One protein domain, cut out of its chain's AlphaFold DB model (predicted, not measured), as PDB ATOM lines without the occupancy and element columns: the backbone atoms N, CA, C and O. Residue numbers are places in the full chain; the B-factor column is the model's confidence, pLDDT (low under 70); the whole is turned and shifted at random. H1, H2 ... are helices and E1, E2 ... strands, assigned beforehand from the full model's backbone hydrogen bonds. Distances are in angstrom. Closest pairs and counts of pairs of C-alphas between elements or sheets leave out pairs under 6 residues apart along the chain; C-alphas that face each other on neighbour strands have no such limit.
ATOM      1  N   ASN A  21     -32.945 -38.231 -11.089       95.81
ATOM      2  CA  ASN A  21     -33.331 -37.360  -9.971       95.81
ATOM      3  C   ASN A  21     -32.694 -35.959  -9.975       95.81
ATOM      4  O   ASN A  21     -32.884 -35.193  -9.028       95.81
ATOM      5  N   LYS A  22     -31.904 -35.622 -11.000       97.50
ATOM      6  CA  LYS A  22     -31.276 -34.303 -11.167       97.50
ATOM      7  C   LYS A  22     -32.012 -33.417 -12.167       97.50
ATOM      8  O   LYS A  22     -31.595 -32.277 -12.367       97.50
ATOM      9  N   LEU A  23     -33.077 -33.926 -12.789       96.31
ATOM     10  CA  LEU A  23     -33.916 -33.179 -13.716       96.31
ATOM     11  C   LEU A  23     -35.190 -32.696 -13.023       96.31
ATOM     12  O   LEU A  23     -35.875 -33.466 -12.353       96.31
ATOM     13  N   PHE A  24     -35.544 -31.440 -13.271       94.06
ATOM     14  CA  PHE A  24     -36.779 -30.834 -12.785       94.06
ATOM     15  C   PHE A  24     -37.538 -30.218 -13.947       94.06
ATOM     16  O   PHE A  24     -36.943 -29.523 -14.772       94.06
ATOM     17  N   HIS A  25     -38.847 -30.455 -14.013       93.12
ATOM     18  CA  HIS A  25     -39.697 -29.754 -14.967       93.12
ATOM     19  C   HIS A  25     -39.676 -28.254 -14.667       93.12
ATOM     20  O   HIS A  25     -39.868 -27.836 -13.526       93.12
ATOM     21  N   ALA A  26     -39.382 -27.466 -15.696       93.38
ATOM     22  CA  ALA A  26     -39.205 -26.020 -15.601       93.38
ATOM     23  C   ALA A  26     -40.275 -25.241 -16.385       93.38
ATOM     24  O   ALA A  26     -40.212 -24.017 -16.452       93.38
ATOM     25  N   GLY A  27     -41.221 -25.941 -17.017       91.75
ATOM     26  CA  GLY A  27     -42.235 -25.360 -17.892       91.75
ATOM     27  C   GLY A  27     -42.283 -26.030 -19.262       91.75
ATOM     28  O   GLY A  27     -41.683 -27.081 -19.490       91.75
ATOM     29  N   ASN A  28     -43.013 -25.416 -20.190       91.62
ATOM     30  CA  ASN A  28     -43.184 -25.909 -21.554       91.62
ATOM     31  C   ASN A  28     -42.685 -24.868 -22.563       91.62
ATOM     32  O   ASN A  28     -42.719 -23.667 -22.303       91.62
ATOM     33  N   SER A  29     -42.229 -25.325 -23.729       88.75
ATOM     34  CA  SER A  29     -41.926 -24.444 -24.859       88.75
ATOM     35  C   SER A  29     -43.202 -23.825 -25.443       88.75
ATOM     36  O   SER A  29     -44.310 -24.271 -25.144       88.75
ATOM     37  N   ALA A  30     -43.047 -22.870 -26.368       87.00
ATOM     38  CA  ALA A  30     -44.164 -22.285 -27.119       87.00
ATOM     39  C   ALA A  30     -45.037 -23.326 -27.855       87.00
ATOM     40  O   ALA A  30     -46.207 -23.077 -28.118       87.00
ATOM     41  N   HIS A  31     -44.488 -24.508 -28.154       86.50
ATOM     42  CA  HIS A  31     -45.204 -25.613 -28.800       86.50
ATOM     43  C   HIS A  31     -45.678 -26.686 -27.804       86.50
ATOM     44  O   HIS A  31     -45.921 -27.823 -28.198       86.50
ATOM     45  N   GLY A  32     -45.727 -26.376 -26.506       86.19
ATOM     46  CA  GLY A  32     -46.192 -27.303 -25.470       86.19
ATOM     47  C   GLY A  32     -45.218 -28.439 -25.134       86.19
ATOM     48  O   GLY A  32     -45.590 -29.371 -24.429       86.19
ATOM     49  N   VAL A  33     -43.967 -28.387 -25.608       87.50
ATOM     50  CA  VAL A  33     -42.970 -29.434 -25.318       87.50
ATOM     51  C   VAL A  33     -42.366 -29.206 -23.929       87.50
ATOM     52  O   VAL A  33     -41.828 -28.117 -23.710       87.50
ATOM     53  N   PRO A  34     -42.357 -30.204 -23.023       91.94
ATOM     54  CA  PRO A  34     -41.759 -30.056 -21.698       91.94
ATOM     55  C   PRO A  34     -40.265 -29.707 -21.733       91.94
ATOM     56  O   PRO A  34     -39.482 -30.300 -22.488       91.94
ATOM     57  N   LEU A  35     -39.879 -28.754 -20.886       95.00
ATOM     58  CA  LEU A  35     -38.508 -28.301 -20.671       95.00
ATOM     59  C   LEU A  35     -38.054 -28.632 -19.250       95.00
ATOM     60  O   LEU A  35     -38.832 -28.597 -18.297       95.00
ATOM     61  N   TYR A  36     -36.767 -28.936 -19.122       96.75
ATOM     62  CA  TYR A  36     -36.170 -29.459 -17.906       96.75
ATOM     63  C   TYR A  36     -34.931 -28.662 -17.527       96.75
ATOM     64  O   TYR A  36     -34.028 -28.484 -18.348       96.75
ATOM     65  N   ALA A  37     -34.889 -28.215 -16.275       97.31
ATOM     66  CA  ALA A  37     -33.685 -27.707 -15.640       97.31
ATOM     67  C   ALA A  37     -32.869 -28.877 -15.075       97.31
ATOM     68  O   ALA A  37     -33.432 -29.855 -14.575       97.31
ATOM     69  N   VAL A  38     -31.543 -28.763 -15.135       98.00
ATOM     70  CA  VAL A  38     -30.615 -29.744 -14.559       98.00
ATOM     71  C   VAL A  38     -29.940 -29.119 -13.348       98.00
ATOM     72  O   VAL A  38     -29.310 -28.062 -13.474       98.00
ATOM     73  N   LEU A  39     -30.060 -29.773 -12.191       97.00
ATOM     74  CA  LEU A  39     -29.416 -29.329 -10.954       97.00
ATOM     75  C   LEU A  39     -27.927 -29.069 -11.193       97.00
ATOM     76  O   LEU A  39     -27.273 -29.852 -11.875       97.00
ATOM     77  N   GLY A  40     -27.399 -27.966 -10.662       95.81
ATOM     78  CA  GLY A  40     -25.967 -27.655 -10.726       95.81
ATOM     79  C   GLY A  40     -25.402 -27.341 -12.118       95.81
ATOM     80  O   GLY A  40     -24.220 -27.041 -12.213       95.81
ATOM     81  N   SER A  41     -26.204 -27.377 -13.190       96.06
ATOM     82  CA  SER A  41     -25.704 -27.104 -14.547       96.06
ATOM     83  C   SER A  41     -25.491 -25.617 -14.846       96.06
ATOM     84  O   SER A  41     -24.671 -25.286 -15.697       96.06
ATOM     85  N   GLY A  42     -26.271 -24.728 -14.219       93.81
ATOM     86  CA  GLY A  42     -26.337 -23.302 -14.573       93.81
ATOM     87  C   GLY A  42     -26.884 -23.013 -15.982       93.81
ATOM     88  O   GLY A  42     -27.021 -21.852 -16.356       93.81
ATOM     89  N   ALA A  43     -27.209 -24.047 -16.764       95.88
ATOM     90  CA  ALA A  43     -27.693 -23.925 -18.131       95.88
ATOM     91  C   ALA A  43     -29.209 -23.650 -18.168       95.88
ATOM     92  O   ALA A  43     -29.939 -24.086 -17.270       95.88
ATOM     93  N   PRO A  44     -29.715 -22.971 -19.214       97.38
ATOM     94  CA  PRO A  44     -31.149 -22.750 -19.371       97.38
ATOM     95  C   PRO A  44     -31.911 -24.079 -19.545       97.38
ATOM     96  O   PRO A  44     -31.360 -25.040 -20.099       97.38
ATOM     97  N   PRO A  45     -33.192 -24.148 -19.126       97.31
ATOM     98  CA  PRO A  45     -34.008 -25.339 -19.312       97.31
ATOM     99  C   PRO A  45     -34.099 -25.775 -20.774       97.31
ATOM    100  O   PRO A  45     -34.272 -24.961 -21.681       97.31
ATOM    101  N   CYS A  46     -34.018 -27.081 -21.013       97.19
ATOM    102  CA  CYS A  46     -34.001 -27.640 -22.364       97.19
ATOM    103  C   CYS A  46     -34.816 -28.937 -22.463       97.19
ATOM    104  O   CYS A  46     -35.337 -29.453 -21.477       97.19
ATOM    105  N   LYS A  47     -34.972 -29.466 -23.681       96.50
ATOM    106  CA  LYS A  47     -35.757 -30.687 -23.933       96.50
ATOM    107  C   LYS A  47     -35.130 -31.904 -23.239       96.50
ATOM    108  O   LYS A  47     -33.906 -31.990 -23.125       96.50
ATOM    109  N   ALA A  48     -35.963 -32.884 -22.878       96.44
ATOM    110  CA  ALA A  48     -35.564 -34.056 -22.091       96.44
ATOM    111  C   ALA A  48     -34.279 -34.774 -22.569       96.44
ATOM    112  O   ALA A  48     -33.429 -35.035 -21.721       96.44
ATOM    113  N   PRO A  49     -34.045 -35.036 -23.876       97.31
ATOM    114  CA  PRO A  49     -32.797 -35.673 -24.307       97.31
ATOM    115  C   PRO A  49     -31.544 -34.859 -23.959       97.31
ATOM    116  O   PRO A  49     -30.533 -35.406 -23.524       97.31
ATOM    117  N   THR A  50     -31.595 -33.540 -24.149       97.56
ATOM    118  CA  THR A  50     -30.461 -32.656 -23.857       97.56
ATOM    119  C   THR A  50     -30.244 -32.548 -22.353       97.56
ATOM    120  O   THR A  50     -29.115 -32.701 -21.888       97.56
ATOM    121  N   ALA A  51     -31.326 -32.383 -21.591       97.69
ATOM    122  CA  ALA A  51     -31.266 -32.306 -20.138       97.69
ATOM    123  C   ALA A  51     -30.720 -33.603 -19.522       97.69
ATOM    124  O   ALA A  51     -29.829 -33.556 -18.680       97.69
ATOM    125  N   LEU A  52     -31.170 -34.773 -19.991       97.81
ATOM    126  CA  LEU A  52     -30.727 -36.059 -19.452       97.81
ATOM    127  C   LEU A  52     -29.250 -36.339 -19.765       97.81
ATOM    128  O   LEU A  52     -28.528 -36.846 -18.910       97.81
ATOM    129  N   ARG A  53     -28.765 -35.944 -20.952       96.81
ATOM    130  CA  ARG A  53     -27.327 -35.991 -21.273       96.81
ATOM    131  C   ARG A  53     -26.512 -35.067 -20.378       96.81
ATOM    132  O   ARG A  53     -25.458 -35.475 -19.905       96.81
ATOM    133  N   SER A  54     -26.990 -33.845 -20.149       96.88
ATOM    134  CA  SER A  54     -26.319 -32.882 -19.272       96.88
ATOM    135  C   SER A  54     -26.250 -33.405 -17.833       96.88
ATOM    136  O   SER A  54     -25.166 -33.450 -17.254       96.88
ATOM    137  N   ALA A  55     -27.365 -33.912 -17.302       97.62
ATOM    138  CA  ALA A  55     -27.428 -34.516 -15.977       97.62
ATOM    139  C   ALA A  55     -26.487 -35.725 -15.853       97.62
ATOM    140  O   ALA A  55     -25.724 -35.818 -14.894       97.62
ATOM    141  N   PHE A  56     -26.482 -36.620 -16.844       97.62
ATOM    142  CA  PHE A  56     -25.539 -37.737 -16.879       97.62
ATOM    143  C   PHE A  56     -24.080 -37.264 -16.917       97.62
ATOM    144  O   PHE A  56     -23.244 -37.799 -16.200       97.62
ATOM    145  N   ASN A  57     -23.756 -36.258 -17.729       96.31
ATOM    146  CA  ASN A  57     -22.385 -35.766 -17.837       96.31
ATOM    147  C   ASN A  57     -21.875 -35.180 -16.511       96.31
ATOM    148  O   ASN A  57     -20.713 -35.391 -16.180       96.31
ATOM    149  N   LEU A  58     -22.738 -34.485 -15.763       96.62
ATOM    150  CA  LEU A  58     -22.397 -33.878 -14.472       96.62
ATOM    151  C   LEU A  58     -22.295 -34.898 -13.335       96.62
ATOM    152  O   LEU A  58     -21.447 -34.757 -12.460       96.62
ATOM    153  N   TYR A  59     -23.164 -35.910 -13.328       97.62
ATOM    154  CA  TYR A  59     -23.352 -36.760 -12.149       97.62
ATOM    155  C   TYR A  59     -23.066 -38.250 -12.374       97.62
ATOM    156  O   TYR A  59     -23.042 -39.023 -11.417       97.62
ATOM    157  N   GLY A  60     -22.849 -38.673 -13.616       97.06
ATOM    158  CA  GLY A  60     -22.753 -40.078 -13.991       97.06
ATOM    159  C   GLY A  60     -24.080 -40.815 -13.821       97.06
ATOM    160  O   GLY A  60     -25.165 -40.237 -13.908       97.06
ATOM    161  N   GLY A  61     -23.999 -42.124 -13.600       96.81
ATOM    162  CA  GLY A  61     -25.150 -42.977 -13.337       96.81
ATOM    163  C   GLY A  61     -24.821 -44.452 -13.512       96.81
ATOM    164  O   GLY A  61     -23.678 -44.887 -13.359       96.81
ATOM    165  N   ARG A  62     -25.838 -45.237 -13.858       96.88
ATOM    166  CA  ARG A  62     -25.698 -46.658 -14.186       96.88
ATOM    167  C   ARG A  62     -26.314 -46.940 -15.541       96.88
ATOM    168  O   ARG A  62     -27.290 -46.302 -15.931       96.88
ATOM    169  N   CYS A  63     -25.749 -47.904 -16.262       97.00
ATOM    170  CA  CYS A  63     -26.413 -48.433 -17.443       97.00
ATOM    171  C   CYS A  63     -27.748 -49.033 -17.007       97.00
ATOM    172  O   CYS A  63     -27.786 -49.902 -16.139       97.00
ATOM    173  N   PHE A  64     -28.832 -48.591 -17.627       97.38
ATOM    174  CA  PHE A  64     -30.171 -49.061 -17.318       97.38
ATOM    175  C   PHE A  64     -30.324 -50.585 -17.478       97.38
ATOM    176  O   PHE A  64     -31.026 -51.221 -16.695       97.38
ATOM    177  N   TYR A  65     -29.584 -51.179 -18.420       96.69
ATOM    178  CA  TYR A  65     -29.614 -52.614 -18.697       96.69
ATOM    179  C   TYR A  65     -28.679 -53.424 -17.797       96.69
ATOM    180  O   TYR A  65     -29.129 -54.177 -16.943       96.69
ATOM    181  N   CYS A  66     -27.360 -53.282 -17.969       95.94
ATOM    182  CA  CYS A  66     -26.385 -54.111 -17.250       95.94
ATOM    183  C   CYS A  66     -26.032 -53.598 -15.849       95.94
ATOM    184  O   CYS A  66     -25.206 -54.206 -15.177       95.94
ATOM    185  N   ARG A  67     -26.593 -52.458 -15.419       96.12
ATOM    186  CA  ARG A  67     -26.364 -51.827 -14.103       96.12
ATOM    187  C   ARG A  67     -24.913 -51.421 -13.808       96.12
ATOM    188  O   ARG A  67     -24.634 -50.909 -12.717       96.12
ATOM    189  N   ALA A  68     -24.015 -51.569 -14.787       96.25
ATOM    190  CA  ALA A  68     -22.632 -51.118 -14.711       96.25
ATOM    191  C   ALA A  68     -22.575 -49.621 -14.390       96.25
ATOM    192  O   ALA A  68     -23.315 -48.822 -14.976       96.25
ATOM    193  N   ILE A  69     -21.697 -49.257 -13.455       96.25
ATOM    194  CA  ILE A  69     -21.454 -47.865 -13.071       96.25
ATOM    195  C   ILE A  69     -20.820 -47.143 -14.256       96.25
ATOM    196  O   ILE A  69     -19.871 -47.635 -14.864       96.25
ATOM    197  N   MET A  70     -21.348 -45.967 -14.577       95.88
ATOM    198  CA  MET A  70     -20.817 -45.097 -15.614       95.88
ATOM    199  C   MET A  70     -20.529 -43.736 -14.979       95.88
ATOM    200  O   MET A  70     -21.478 -43.005 -14.678       95.88
ATOM    201  N   PRO A  71     -19.251 -43.412 -14.705       95.75
ATOM    202  CA  PRO A  71     -18.900 -42.163 -14.043       95.75
ATOM    203  C   PRO A  71     -19.283 -40.931 -14.888       95.75
ATOM    204  O   PRO A  71     -19.547 -41.057 -16.090       95.75
ATOM    205  N   PRO A  72     -19.327 -39.733 -14.277       94.25
ATOM    206  CA  PRO A  72     -19.461 -38.484 -15.024       94.25
ATOM    207  C   PRO A  72     -18.315 -38.316 -16.030       94.25
ATOM    208  O   PRO A  72     -17.272 -38.964 -15.923       94.25
ATOM    209  N   HIS A  73     -18.518 -37.455 -17.029       90.25
ATOM    210  CA  HIS A  73     -17.534 -37.155 -18.083       90.25
ATOM    211  C   HIS A  73     -17.009 -38.366 -18.877       90.25
ATOM    212  O   HIS A  73     -16.001 -38.275 -19.582       90.25
ATOM    213  N   VAL A  74     -17.700 -39.509 -18.817       85.06
ATOM    214  CA  VAL A  74     -17.405 -40.648 -19.687       85.06
ATOM    215  C   VAL A  74     -17.607 -40.241 -21.141       85.06
ATOM    216  O   VAL A  74     -18.615 -39.636 -21.502       85.06
ATOM    217  N   SER A  75     -16.656 -40.637 -21.991       82.56
ATOM    218  CA  SER A  75     -16.723 -40.423 -23.436       82.56
ATOM    219  C   SER A  75     -18.104 -40.768 -24.002       82.56
ATOM    220  O   SER A  75     -18.626 -41.867 -23.788       82.56
ATOM    221  N   MET A  76     -18.641 -39.866 -24.827       70.19
ATOM    222  CA  MET A  76     -19.884 -40.061 -25.586       70.19
ATOM    223  C   MET A  76     -19.844 -41.289 -26.510       70.19
ATOM    224  O   MET A  76     -20.869 -41.721 -27.036       70.19
ATOM    225  N   GLN A  77     -18.670 -41.894 -26.712       80.00
ATOM    226  CA  GLN A  77     -18.556 -43.167 -27.408       80.00
ATOM    227  C   GLN A  77     -18.997 -44.374 -26.571       80.00
ATOM    228  O   GLN A  77     -19.277 -45.412 -27.159       80.00
ATOM    229  N   LYS A  78     -19.112 -44.256 -25.245       87.56
ATOM    230  CA  LYS A  78     -19.466 -45.369 -24.347       87.56
ATOM    231  C   LYS A  78     -20.910 -45.319 -23.847       87.56
ATOM    232  O   LYS A  78     -21.427 -46.339 -23.396       87.56
ATOM    233  N   VAL A  79     -21.576 -44.169 -23.966       92.38
ATOM    234  CA  VAL A  79     -22.917 -43.929 -23.414       92.38
ATOM    235  C   VAL A  79     -23.867 -43.448 -24.500       92.38
ATOM    236  O   VAL A  79     -23.490 -42.733 -25.426       92.38
ATOM    237  N   SER A  80     -25.122 -43.852 -24.381       93.75
ATOM    238  CA  SER A  80     -26.206 -43.454 -25.264       93.75
ATOM    239  C   SER A  80     -27.487 -43.238 -24.469       93.75
ATOM    240  O   SER A  80     -27.710 -43.883 -23.446       93.75
ATOM    241  N   LEU A  81     -28.330 -42.338 -24.972       95.94
ATOM    242  CA  LEU A  81     -29.740 -42.365 -24.614       95.94
ATOM    243  C   LEU A  81     -30.403 -43.484 -25.400       95.94
ATOM    244  O   LEU A  81     -30.140 -43.622 -26.598       95.94
ATOM    245  N   ASP A  82     -31.265 -44.228 -24.735       95.38
ATOM    246  CA  ASP A  82     -32.118 -45.216 -25.370       95.38
ATOM    247  C   ASP A  82     -33.578 -44.971 -24.991       95.38
ATOM    248  O   ASP A  82     -33.881 -44.348 -23.970       95.38
ATOM    249  N   HIS A  83     -34.473 -45.445 -25.848       94.56
ATOM    250  CA  HIS A  83     -35.904 -45.389 -25.638       94.56
ATOM    251  C   HIS A  83     -36.406 -46.709 -25.048       94.56
ATOM    252  O   HIS A  83     -36.157 -47.780 -25.616       94.56
ATOM    253  N   VAL A  84     -37.144 -46.638 -23.938       93.31
ATOM    254  CA  VAL A  84     -37.764 -47.817 -23.300       93.31
ATOM    255  C   VAL A  84     -38.721 -48.496 -24.283       93.31
ATOM    256  O   VAL A  84     -38.581 -49.689 -24.572       93.31
ATOM    257  N   VAL A  85     -39.624 -47.706 -24.870       90.94
ATOM    258  CA  VAL A  85     -40.405 -48.056 -26.058       90.94
ATOM    259  C   VAL A  85     -39.679 -47.507 -27.289       90.94
ATOM    260  O   VAL A  85     -39.505 -46.290 -27.384       90.94
ATOM    261  N   PRO A  86     -39.251 -48.344 -28.250       90.44
ATOM    262  CA  PRO A  86     -38.539 -47.890 -29.443       90.44
ATOM    263  C   PRO A  86     -39.323 -46.845 -30.252       90.44
ATOM    264  O   PRO A  86     -40.530 -46.971 -30.448       90.44
ATOM    265  N   ARG A  87     -38.633 -45.852 -30.839       90.00
ATOM    266  CA  ARG A  87     -39.277 -44.829 -31.698       90.00
ATOM    267  C   ARG A  87     -40.064 -45.421 -32.870       90.00
ATOM    268  O   ARG A  87     -41.117 -44.900 -33.216       90.00
ATOM    269  N   LYS A  88     -39.571 -46.514 -33.466       88.31
ATOM    270  CA  LYS A  88     -40.261 -47.219 -34.563       88.31
ATOM    271  C   LYS A  88     -41.595 -47.848 -34.131       88.31
ATOM    272  O   LYS A  88     -42.403 -48.168 -34.988       88.31
ATOM    273  N   GLN A  89     -41.811 -48.006 -32.827       87.06
ATOM    274  CA  GLN A  89     -43.034 -48.528 -32.215       87.06
ATOM    275  C   GLN A  89     -43.833 -47.416 -31.507       87.06
ATOM    276  O   GLN A  89     -44.623 -47.695 -30.613       87.06
ATOM    277  N   GLY A  90     -43.609 -46.145 -31.863       86.81
ATOM    278  CA  GLY A  90     -44.336 -45.006 -31.288       86.81
ATOM    279  C   GLY A  90     -43.706 -44.393 -30.033       86.81
ATOM    280  O   GLY A  90     -44.278 -43.479 -29.446       86.81
ATOM    281  N   GLY A  91     -42.512 -44.837 -29.629       88.75
ATOM    282  CA  GLY A  91     -41.779 -44.246 -28.511       88.75
ATOM    283  C   GLY A  91     -41.511 -42.747 -28.671       88.75
ATOM    284  O   GLY A  91     -41.018 -42.293 -29.709       88.75
ATOM    285  N   THR A  92     -41.782 -41.975 -27.619       92.12
ATOM    286  CA  THR A  92     -41.631 -40.512 -27.607       92.12
ATOM    287  C   THR A  92     -40.269 -40.069 -27.059       92.12
ATOM    288  O   THR A  92     -39.530 -40.857 -26.472       92.12
ATOM    289  N   ASN A  93     -39.940 -38.782 -27.214       93.50
ATOM    290  CA  ASN A  93     -38.798 -38.145 -26.543       93.50
ATOM    291  C   ASN A  93     -39.178 -37.522 -25.186       93.50
ATOM    292  O   ASN A  93     -38.479 -36.624 -24.711       93.50
ATOM    293  N   LEU A  94     -40.300 -37.935 -24.592       92.62
ATOM    294  CA  LEU A  94     -40.659 -37.521 -23.240       92.62
ATOM    295  C   LEU A  94     -39.719 -38.179 -22.235       92.62
ATOM    296  O   LEU A  94     -39.221 -39.278 -22.477       92.62
ATOM    297  N   LEU A  95     -39.482 -37.500 -21.110       95.06
ATOM    298  CA  LEU A  95     -38.455 -37.909 -20.157       95.06
ATOM    299  C   LEU A  95     -38.649 -39.351 -19.676       95.06
ATOM    300  O   LEU A  95     -37.686 -40.102 -19.715       95.06
ATOM    301  N   HIS A  96     -39.872 -39.766 -19.324       93.19
ATOM    302  CA  HIS A  96     -40.141 -41.129 -18.849       93.19
ATOM    303  C   HIS A  96     -39.702 -42.220 -19.838       93.19
ATOM    304  O   HIS A  96     -39.349 -43.309 -19.406       93.19
ATOM    305  N   ASN A  97     -39.700 -41.952 -21.148       94.62
ATOM    306  CA  ASN A  97     -39.336 -42.942 -22.159       94.62
ATOM    307  C   ASN A  97     -37.825 -42.973 -22.443       94.62
ATOM    308  O   ASN A  97     -37.391 -43.762 -23.276       94.62
ATOM    309  N   LEU A  98     -37.021 -42.115 -21.808       96.75
ATOM    310  CA  LEU A  98     -35.590 -41.982 -22.070       96.75
ATOM    311  C   LEU A  98     -34.762 -42.526 -20.910       96.75
ATOM    312  O   LEU A  98     -34.824 -42.015 -19.800       96.75
ATOM    313  N   VAL A  99     -33.888 -43.482 -21.205       97.12
ATOM    314  CA  VAL A  99     -32.952 -44.063 -20.237       97.12
ATOM    315  C   VAL A  99     -31.507 -43.897 -20.688       97.12
ATOM    316  O   VAL A  99     -31.207 -43.750 -21.875       97.12
ATOM    317  N   ILE A 100     -30.585 -43.929 -19.730       97.44
ATOM    318  CA  ILE A 100     -29.147 -43.963 -19.981       97.44
ATOM    319  C   ILE A 100     -28.692 -45.418 -20.123       97.44
ATOM    320  O   ILE A 100     -28.844 -46.226 -19.209       97.44
ATOM    321  N   ALA A 101     -28.075 -45.750 -21.253       96.81
ATOM    322  CA  ALA A 101     -27.547 -47.079 -21.538       96.81
ATOM    323  C   ALA A 101     -26.107 -47.003 -22.052       96.81
ATOM    324  O   ALA A 101     -25.752 -46.095 -22.809       96.81
ATOM    325  N   CYS A 102     -25.273 -47.984 -21.696       96.25
ATOM    326  CA  CYS A 102     -23.993 -48.147 -22.378       96.25
ATOM    327  C   CYS A 102     -24.234 -48.511 -23.852       96.25
ATOM    328  O   CYS A 102     -25.244 -49.139 -24.194       96.25
ATOM    329  N   LYS A 103     -23.305 -48.131 -24.734       94.25
ATOM    330  CA  LYS A 103     -23.458 -48.380 -26.174       94.25
ATOM    331  C   LYS A 103     -23.593 -49.858 -26.524       94.25
ATOM    332  O   LYS A 103     -24.287 -50.169 -27.484       94.25
ATOM    333  N   ASP A 104     -22.956 -50.751 -25.775       95.00
ATOM    334  CA  ASP A 104     -23.021 -52.189 -26.048       95.00
ATOM    335  C   ASP A 104     -24.407 -52.755 -25.763       95.00
ATOM    336  O   ASP A 104     -24.974 -53.436 -26.614       95.00
ATOM    337  N   CYS A 105     -25.003 -52.397 -24.622       96.12
ATOM    338  CA  CYS A 105     -26.369 -52.809 -24.312       96.12
ATOM    339  C   CYS A 105     -27.381 -52.172 -25.267       96.12
ATOM    340  O   CYS A 105     -28.270 -52.867 -25.742       96.12
ATOM    341  N   ASN A 106     -27.239 -50.880 -25.582       94.75
ATOM    342  CA  ASN A 106     -28.152 -50.216 -26.515       94.75
ATOM    343  C   ASN A 106     -28.073 -50.837 -27.922       94.75
ATOM    344  O   ASN A 106     -29.088 -51.159 -28.534       94.75
ATOM    345  N   ARG A 107     -26.855 -51.100 -28.413       93.38
ATOM    346  CA  ARG A 107     -26.638 -51.779 -29.698       93.38
ATOM    347  C   ARG A 107     -27.229 -53.188 -29.704       93.38
ATOM    348  O   ARG A 107     -27.847 -53.562 -30.693       93.38
ATOM    349  N   ALA A 108     -27.062 -53.940 -28.616       93.44
ATOM    350  CA  ALA A 108     -27.618 -55.285 -28.479       93.44
ATOM    351  C   ALA A 108     -29.156 -55.286 -28.394       93.44
ATOM    352  O   ALA A 108     -29.790 -56.174 -28.955       93.44
ATOM    353  N   LYS A 109     -29.762 -54.286 -27.740       89.94
ATOM    354  CA  LYS A 109     -31.222 -54.124 -27.703       89.94
ATOM    355  C   LYS A 109     -31.798 -53.779 -29.073       89.94
ATOM    356  O   LYS A 109     -32.867 -54.272 -29.427       89.94
ATOM    357  N   ALA A 110     -31.104 -52.931 -29.832       88.75
ATOM    358  CA  ALA A 110     -31.544 -52.450 -31.135       88.75
ATOM    359  C   ALA A 110     -32.991 -51.910 -31.088       88.75
ATOM    360  O   ALA A 110     -33.307 -51.020 -30.299       88.75
ATOM    361  N   ALA A 111     -33.879 -52.430 -31.938       81.81
ATOM    362  CA  ALA A 111     -35.284 -52.027 -31.999       81.81
ATOM    363  C   ALA A 111     -36.215 -52.897 -31.134       81.81
ATOM    364  O   ALA A 111     -37.433 -52.772 -31.256       81.81
ATOM    365  N   SER A 112     -35.672 -53.771 -30.286       83.94
ATOM    366  CA  SER A 112     -36.477 -54.611 -29.404       83.94
ATOM    367  C   SER A 112     -37.055 -53.786 -28.249       83.94
ATOM    368  O   SER A 112     -36.357 -52.928 -27.693       83.94
ATOM    369  N   PRO A 113     -38.314 -54.029 -27.846       79.56
ATOM    370  CA  PRO A 113     -38.849 -53.466 -26.616       79.56
ATOM    371  C   PRO A 113     -38.090 -54.027 -25.407       79.56
ATOM    372  O   PRO A 113     -37.571 -55.145 -25.437       79.56
ATOM    373  N   ILE A 114     -38.038 -53.250 -24.326       84.31
ATOM    374  CA  ILE A 114     -37.286 -53.584 -23.110       84.31
ATOM    375  C   ILE A 114     -37.559 -55.000 -22.572       84.31
ATOM    376  O   ILE A 114     -36.608 -55.724 -22.275       84.31
ATOM    377  N   GLY A 115     -38.829 -55.415 -22.510       78.94
ATOM    378  CA  GLY A 115     -39.235 -56.713 -21.961       78.94
ATOM    379  C   GLY A 115     -38.712 -57.908 -22.756       78.94
ATOM    380  O   GLY A 115     -38.441 -58.954 -22.175       78.94
ATOM    381  N   ALA A 116     -38.494 -57.732 -24.063       82.44
ATOM    382  CA  ALA A 116     -37.915 -58.761 -24.921       82.44
ATOM    383  C   ALA A 116     -36.380 -58.827 -24.819       82.44
ATOM    384  O   ALA A 116     -35.790 -59.844 -25.167       82.44
ATOM    385  N   PHE A 117     -35.722 -57.755 -24.363       88.94
ATOM    386  CA  PHE A 117     -34.261 -57.689 -24.279       88.94
ATOM    387  C   PHE A 117     -33.719 -58.058 -22.892       88.94
ATOM    388  O   PHE A 117     -32.811 -58.880 -22.773       88.94
ATOM    389  N   ARG A 118     -34.243 -57.434 -21.831       90.56
ATOM    390  CA  ARG A 118     -33.793 -57.627 -20.442       90.56
ATOM    391  C   ARG A 118     -34.990 -57.559 -19.500       90.56
ATOM    392  O   ARG A 118     -35.429 -56.470 -19.132       90.56
ATOM    393  N   GLN A 119     -35.482 -58.728 -19.091       90.88
ATOM    394  CA  GLN A 119     -36.646 -58.849 -18.208       90.88
ATOM    395  C   GLN A 119     -36.442 -58.134 -16.867       90.88
ATOM    396  O   GLN A 119     -37.324 -57.387 -16.459       90.88
ATOM    397  N   ASP A 120     -35.272 -58.261 -16.236       92.12
ATOM    398  CA  ASP A 120     -34.997 -57.604 -14.949       92.12
ATOM    399  C   ASP A 120     -35.092 -56.075 -15.040       92.12
ATOM    400  O   ASP A 120     -35.759 -55.437 -14.227       92.12
ATOM    401  N   SER A 121     -34.482 -55.476 -16.070       92.88
ATOM    402  CA  SER A 121     -34.582 -54.031 -16.323       92.88
ATOM    403  C   SER A 121     -36.017 -53.612 -16.638       92.88
ATOM    404  O   SER A 121     -36.451 -52.546 -16.210       92.88
ATOM    405  N   SER A 122     -36.756 -54.455 -17.368       92.81
ATOM    406  CA  SER A 122     -38.175 -54.239 -17.657       92.81
ATOM    407  C   SER A 122     -39.008 -54.204 -16.389       92.81
ATOM    408  O   SER A 122     -39.772 -53.265 -16.198       92.81
ATOM    409  N   ARG A 123     -38.841 -55.199 -15.520       95.00
ATOM    410  CA  ARG A 123     -39.569 -55.293 -14.258       95.00
ATOM    411  C   ARG A 123     -39.251 -54.111 -13.354       95.00
ATOM    412  O   ARG A 123     -40.163 -53.401 -12.963       95.00
ATOM    413  N   ALA A 124     -37.967 -53.824 -13.139       94.19
ATOM    414  CA  ALA A 124     -37.545 -52.703 -12.304       94.19
ATOM    415  C   ALA A 124     -38.101 -51.355 -12.798       94.19
ATOM    416  O   ALA A 124     -38.450 -50.492 -11.995       94.19
ATOM    417  N   TYR A 125     -38.193 -51.162 -14.117       95.56
ATOM    418  CA  TYR A 125     -38.792 -49.956 -14.681       95.56
ATOM    419  C   TYR A 125     -40.310 -49.905 -14.492       95.56
ATOM    420  O   TYR A 125     -40.828 -48.842 -14.161       95.56
ATOM    421  N   LEU A 126     -41.017 -51.022 -14.692       94.69
ATOM    422  CA  LEU A 126     -42.466 -51.085 -14.490       94.69
ATOM    423  C   LEU A 126     -42.838 -50.868 -13.022       94.69
ATOM    424  O   LEU A 126     -43.721 -50.061 -12.762       94.69
ATOM    425  N   ASP A 127     -42.109 -51.478 -12.087       96.06
ATOM    426  CA  ASP A 127     -42.304 -51.273 -10.647       96.06
ATOM    427  C   ASP A 127     -42.101 -49.786 -10.279       96.06
ATOM    428  O   ASP A 127     -42.892 -49.186  -9.549       96.06
ATOM    429  N   ALA A 128     -41.063 -49.145 -10.834       95.12
ATOM    430  CA  ALA A 128     -40.818 -47.716 -10.629       95.12
ATOM    431  C   ALA A 128     -41.902 -46.829 -11.266       95.12
ATOM    432  O   ALA A 128     -42.282 -45.808 -10.695       95.12
ATOM    433  N   LEU A 129     -42.404 -47.201 -12.446       93.06
ATOM    434  CA  LEU A 129     -43.484 -46.490 -13.131       93.06
ATOM    435  C   LEU A 129     -44.807 -46.610 -12.373       93.06
ATOM    436  O   LEU A 129     -45.504 -45.609 -12.224       93.06
ATOM    437  N   GLU A 130     -45.129 -47.797 -11.868       94.62
ATOM    438  CA  GLU A 130     -46.301 -48.037 -11.031       94.62
ATOM    439  C   GLU A 130     -46.249 -47.175  -9.768       94.62
ATOM    440  O   GLU A 130     -47.188 -46.425  -9.497       94.62
ATOM    441  N   ALA A 131     -45.124 -47.200  -9.044       92.06
ATOM    442  CA  ALA A 131     -44.931 -46.367  -7.862       92.06
ATOM    443  C   ALA A 131     -45.082 -44.872  -8.188       92.06
ATOM    444  O   ALA A 131     -45.799 -44.150  -7.493       92.06
ATOM    445  N   HIS A 132     -44.469 -44.424  -9.288       90.12
ATOM    446  CA  HIS A 132     -44.536 -43.042  -9.745       90.12
ATOM    447  C   HIS A 132     -45.969 -42.594 -10.078       90.12
ATOM    448  O   HIS A 132     -46.387 -41.507  -9.677       90.12
ATOM    449  N   ILE A 133     -46.746 -43.430 -10.772       90.62
ATOM    450  CA  ILE A 133     -48.158 -43.155 -11.074       90.62
ATOM    451  C   ILE A 133     -48.996 -43.167  -9.790       90.62
ATOM    452  O   ILE A 133     -49.865 -42.315  -9.615       90.62
ATOM    453  N   ALA A 134     -48.737 -44.086  -8.861       90.75
ATOM    454  CA  ALA A 134     -49.450 -44.123  -7.589       90.75
ATOM    455  C   ALA A 134     -49.212 -42.844  -6.762       90.75
ATOM    456  O   ALA A 134     -50.159 -42.279  -6.212       90.75
ATOM    457  N   ASP A 135     -47.969 -42.350  -6.714       87.19
ATOM    458  CA  ASP A 135     -47.630 -41.055  -6.104       87.19
ATOM    459  C   ASP A 135     -48.335 -39.894  -6.810       87.19
ATOM    460  O   ASP A 135     -48.888 -39.006  -6.158       87.19
ATOM    461  N   ALA A 136     -48.358 -39.926  -8.144       85.31
ATOM    462  CA  ALA A 136     -49.026 -38.932  -8.968       85.31
ATOM    463  C   ALA A 136     -50.514 -38.799  -8.626       85.31
ATOM    464  O   ALA A 136     -51.015 -37.694  -8.417       85.31
ATOM    465  N   ILE A 137     -51.208 -39.935  -8.541       88.19
ATOM    466  CA  ILE A 137     -52.628 -39.990  -8.201       88.19
ATOM    467  C   ILE A 137     -52.850 -39.453  -6.785       88.19
ATOM    468  O   ILE A 137     -53.694 -38.580  -6.599       88.19
ATOM    469  N   ARG A 138     -52.052 -39.896  -5.801       87.81
ATOM    470  CA  ARG A 138     -52.146 -39.402  -4.415       87.81
ATOM    471  C   ARG A 138     -51.990 -37.883  -4.328       87.81
ATOM    472  O   ARG A 138     -52.761 -37.235  -3.625       87.81
ATOM    473  N   ALA A 139     -51.022 -37.313  -5.045       82.44
ATOM    474  CA  ALA A 139     -50.780 -35.872  -5.048       82.44
ATOM    475  C   ALA A 139     -51.960 -35.080  -5.638       82.44
ATOM    476  O   ALA A 139     -52.318 -34.027  -5.110       82.44
ATOM    477  N   LEU A 140     -52.586 -35.598  -6.699       82.06
ATOM    478  CA  LEU A 140     -53.781 -34.997  -7.293       82.06
ATOM    479  C   LEU A 140     -54.971 -35.054  -6.331       82.06
ATOM    480  O   LEU A 140     -55.649 -34.048  -6.153       82.06
ATOM    481  N   SER A 141     -55.183 -36.195  -5.667       84.06
ATOM    482  CA  SER A 141     -56.259 -36.361  -4.683       84.06
ATOM    483  C   SER A 141     -56.094 -35.480  -3.443       84.06
ATOM    484  O   SER A 141     -57.090 -35.119  -2.837       84.06
ATOM    485  N   ALA A 142     -54.862 -35.132  -3.064       77.88
ATOM    486  CA  ALA A 142     -54.585 -34.237  -1.938       77.88
ATOM    487  C   ALA A 142     -54.670 -32.739  -2.293       77.88
ATOM    488  O   ALA A 142     -54.566 -31.895  -1.405       77.88
ATOM    489  N   SER A 143     -54.789 -32.408  -3.583       66.44
ATOM    490  CA  SER A 143     -54.845 -31.027  -4.082       66.44
ATOM    491  C   SER A 143     -56.272 -30.547  -4.393       66.44
ATOM    492  O   SER A 143     -56.426 -29.418  -4.861       66.44
TER     493      SER A 143
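Overview. This is residues 21 to 143 of the 144 residues of the protein "HNHc domain-containing protein" of Sphingomonas sanxanigenens (UniProt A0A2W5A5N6). Helix H1 sits between two small strand hairpins, E1 with E2 and E3 with E4, and H2 packs on E3. The long helix H4 runs past this body, joined to it through short H3, and residues 130 to 143 stick out as a free arm. The 123 printed residues hold four named strands and four named helices, in the order E1 E2 H1 E3 E4 H2 H3 H4, with both sheets antiparallel and the class mixed. The whole is compact, with a radius of gyration of the C-alphas of 15.1 A and spans of 42 by 32 by 26 A.

Arrangement. E1, residues 23 to 28, and E2, residues 34 to 38, form an antiparallel hairpin, with N 24 and O 37 2.9 A apart. The closest C-alphas of E2 and H1, residues 48 to 59, are those of Val 38 and Ala 55, 5.9 A apart. E3, residues 79 to 83, and E4, residues 98 to 102, form another antiparallel hairpin, with N 80 and O 101 2.8 A apart. The closest C-alphas of H1 and E4 are those of Pro 49 and Leu 98, 7.3 A apart. Those of E3 and H2, residues 103 to 109, are Val 79 and Lys 103, 5.3 A apart. H3, residues 114 to 117, and H4, residues 119 to 141, touch only at the corner, closest at the C-alphas of Gly 115 and Ser 122, 5.1 A. H4 is apart from H1, H2 and the four strands. In H1, H2 and H4 every O i to N i+4 pair is within hydrogen-bond range; H3 is too short for one.

Along the chain. E1 begins at C-alpha 23 (-33.916, -33.179, -13.716) and is 14.1 A long. H1 measures 16.0 A. H4 measures 32.8 A and ends at C-alpha 141 (-56.259, -36.361, -4.683).

Size, cuts and confidence. The C-alphas of Gln 77 and Ala 142 are farthest apart, 45.0 A. The printed part has no cut. The links H1 to E3 and E3 to E4 are long. Residue 143 has pLDDT under 70.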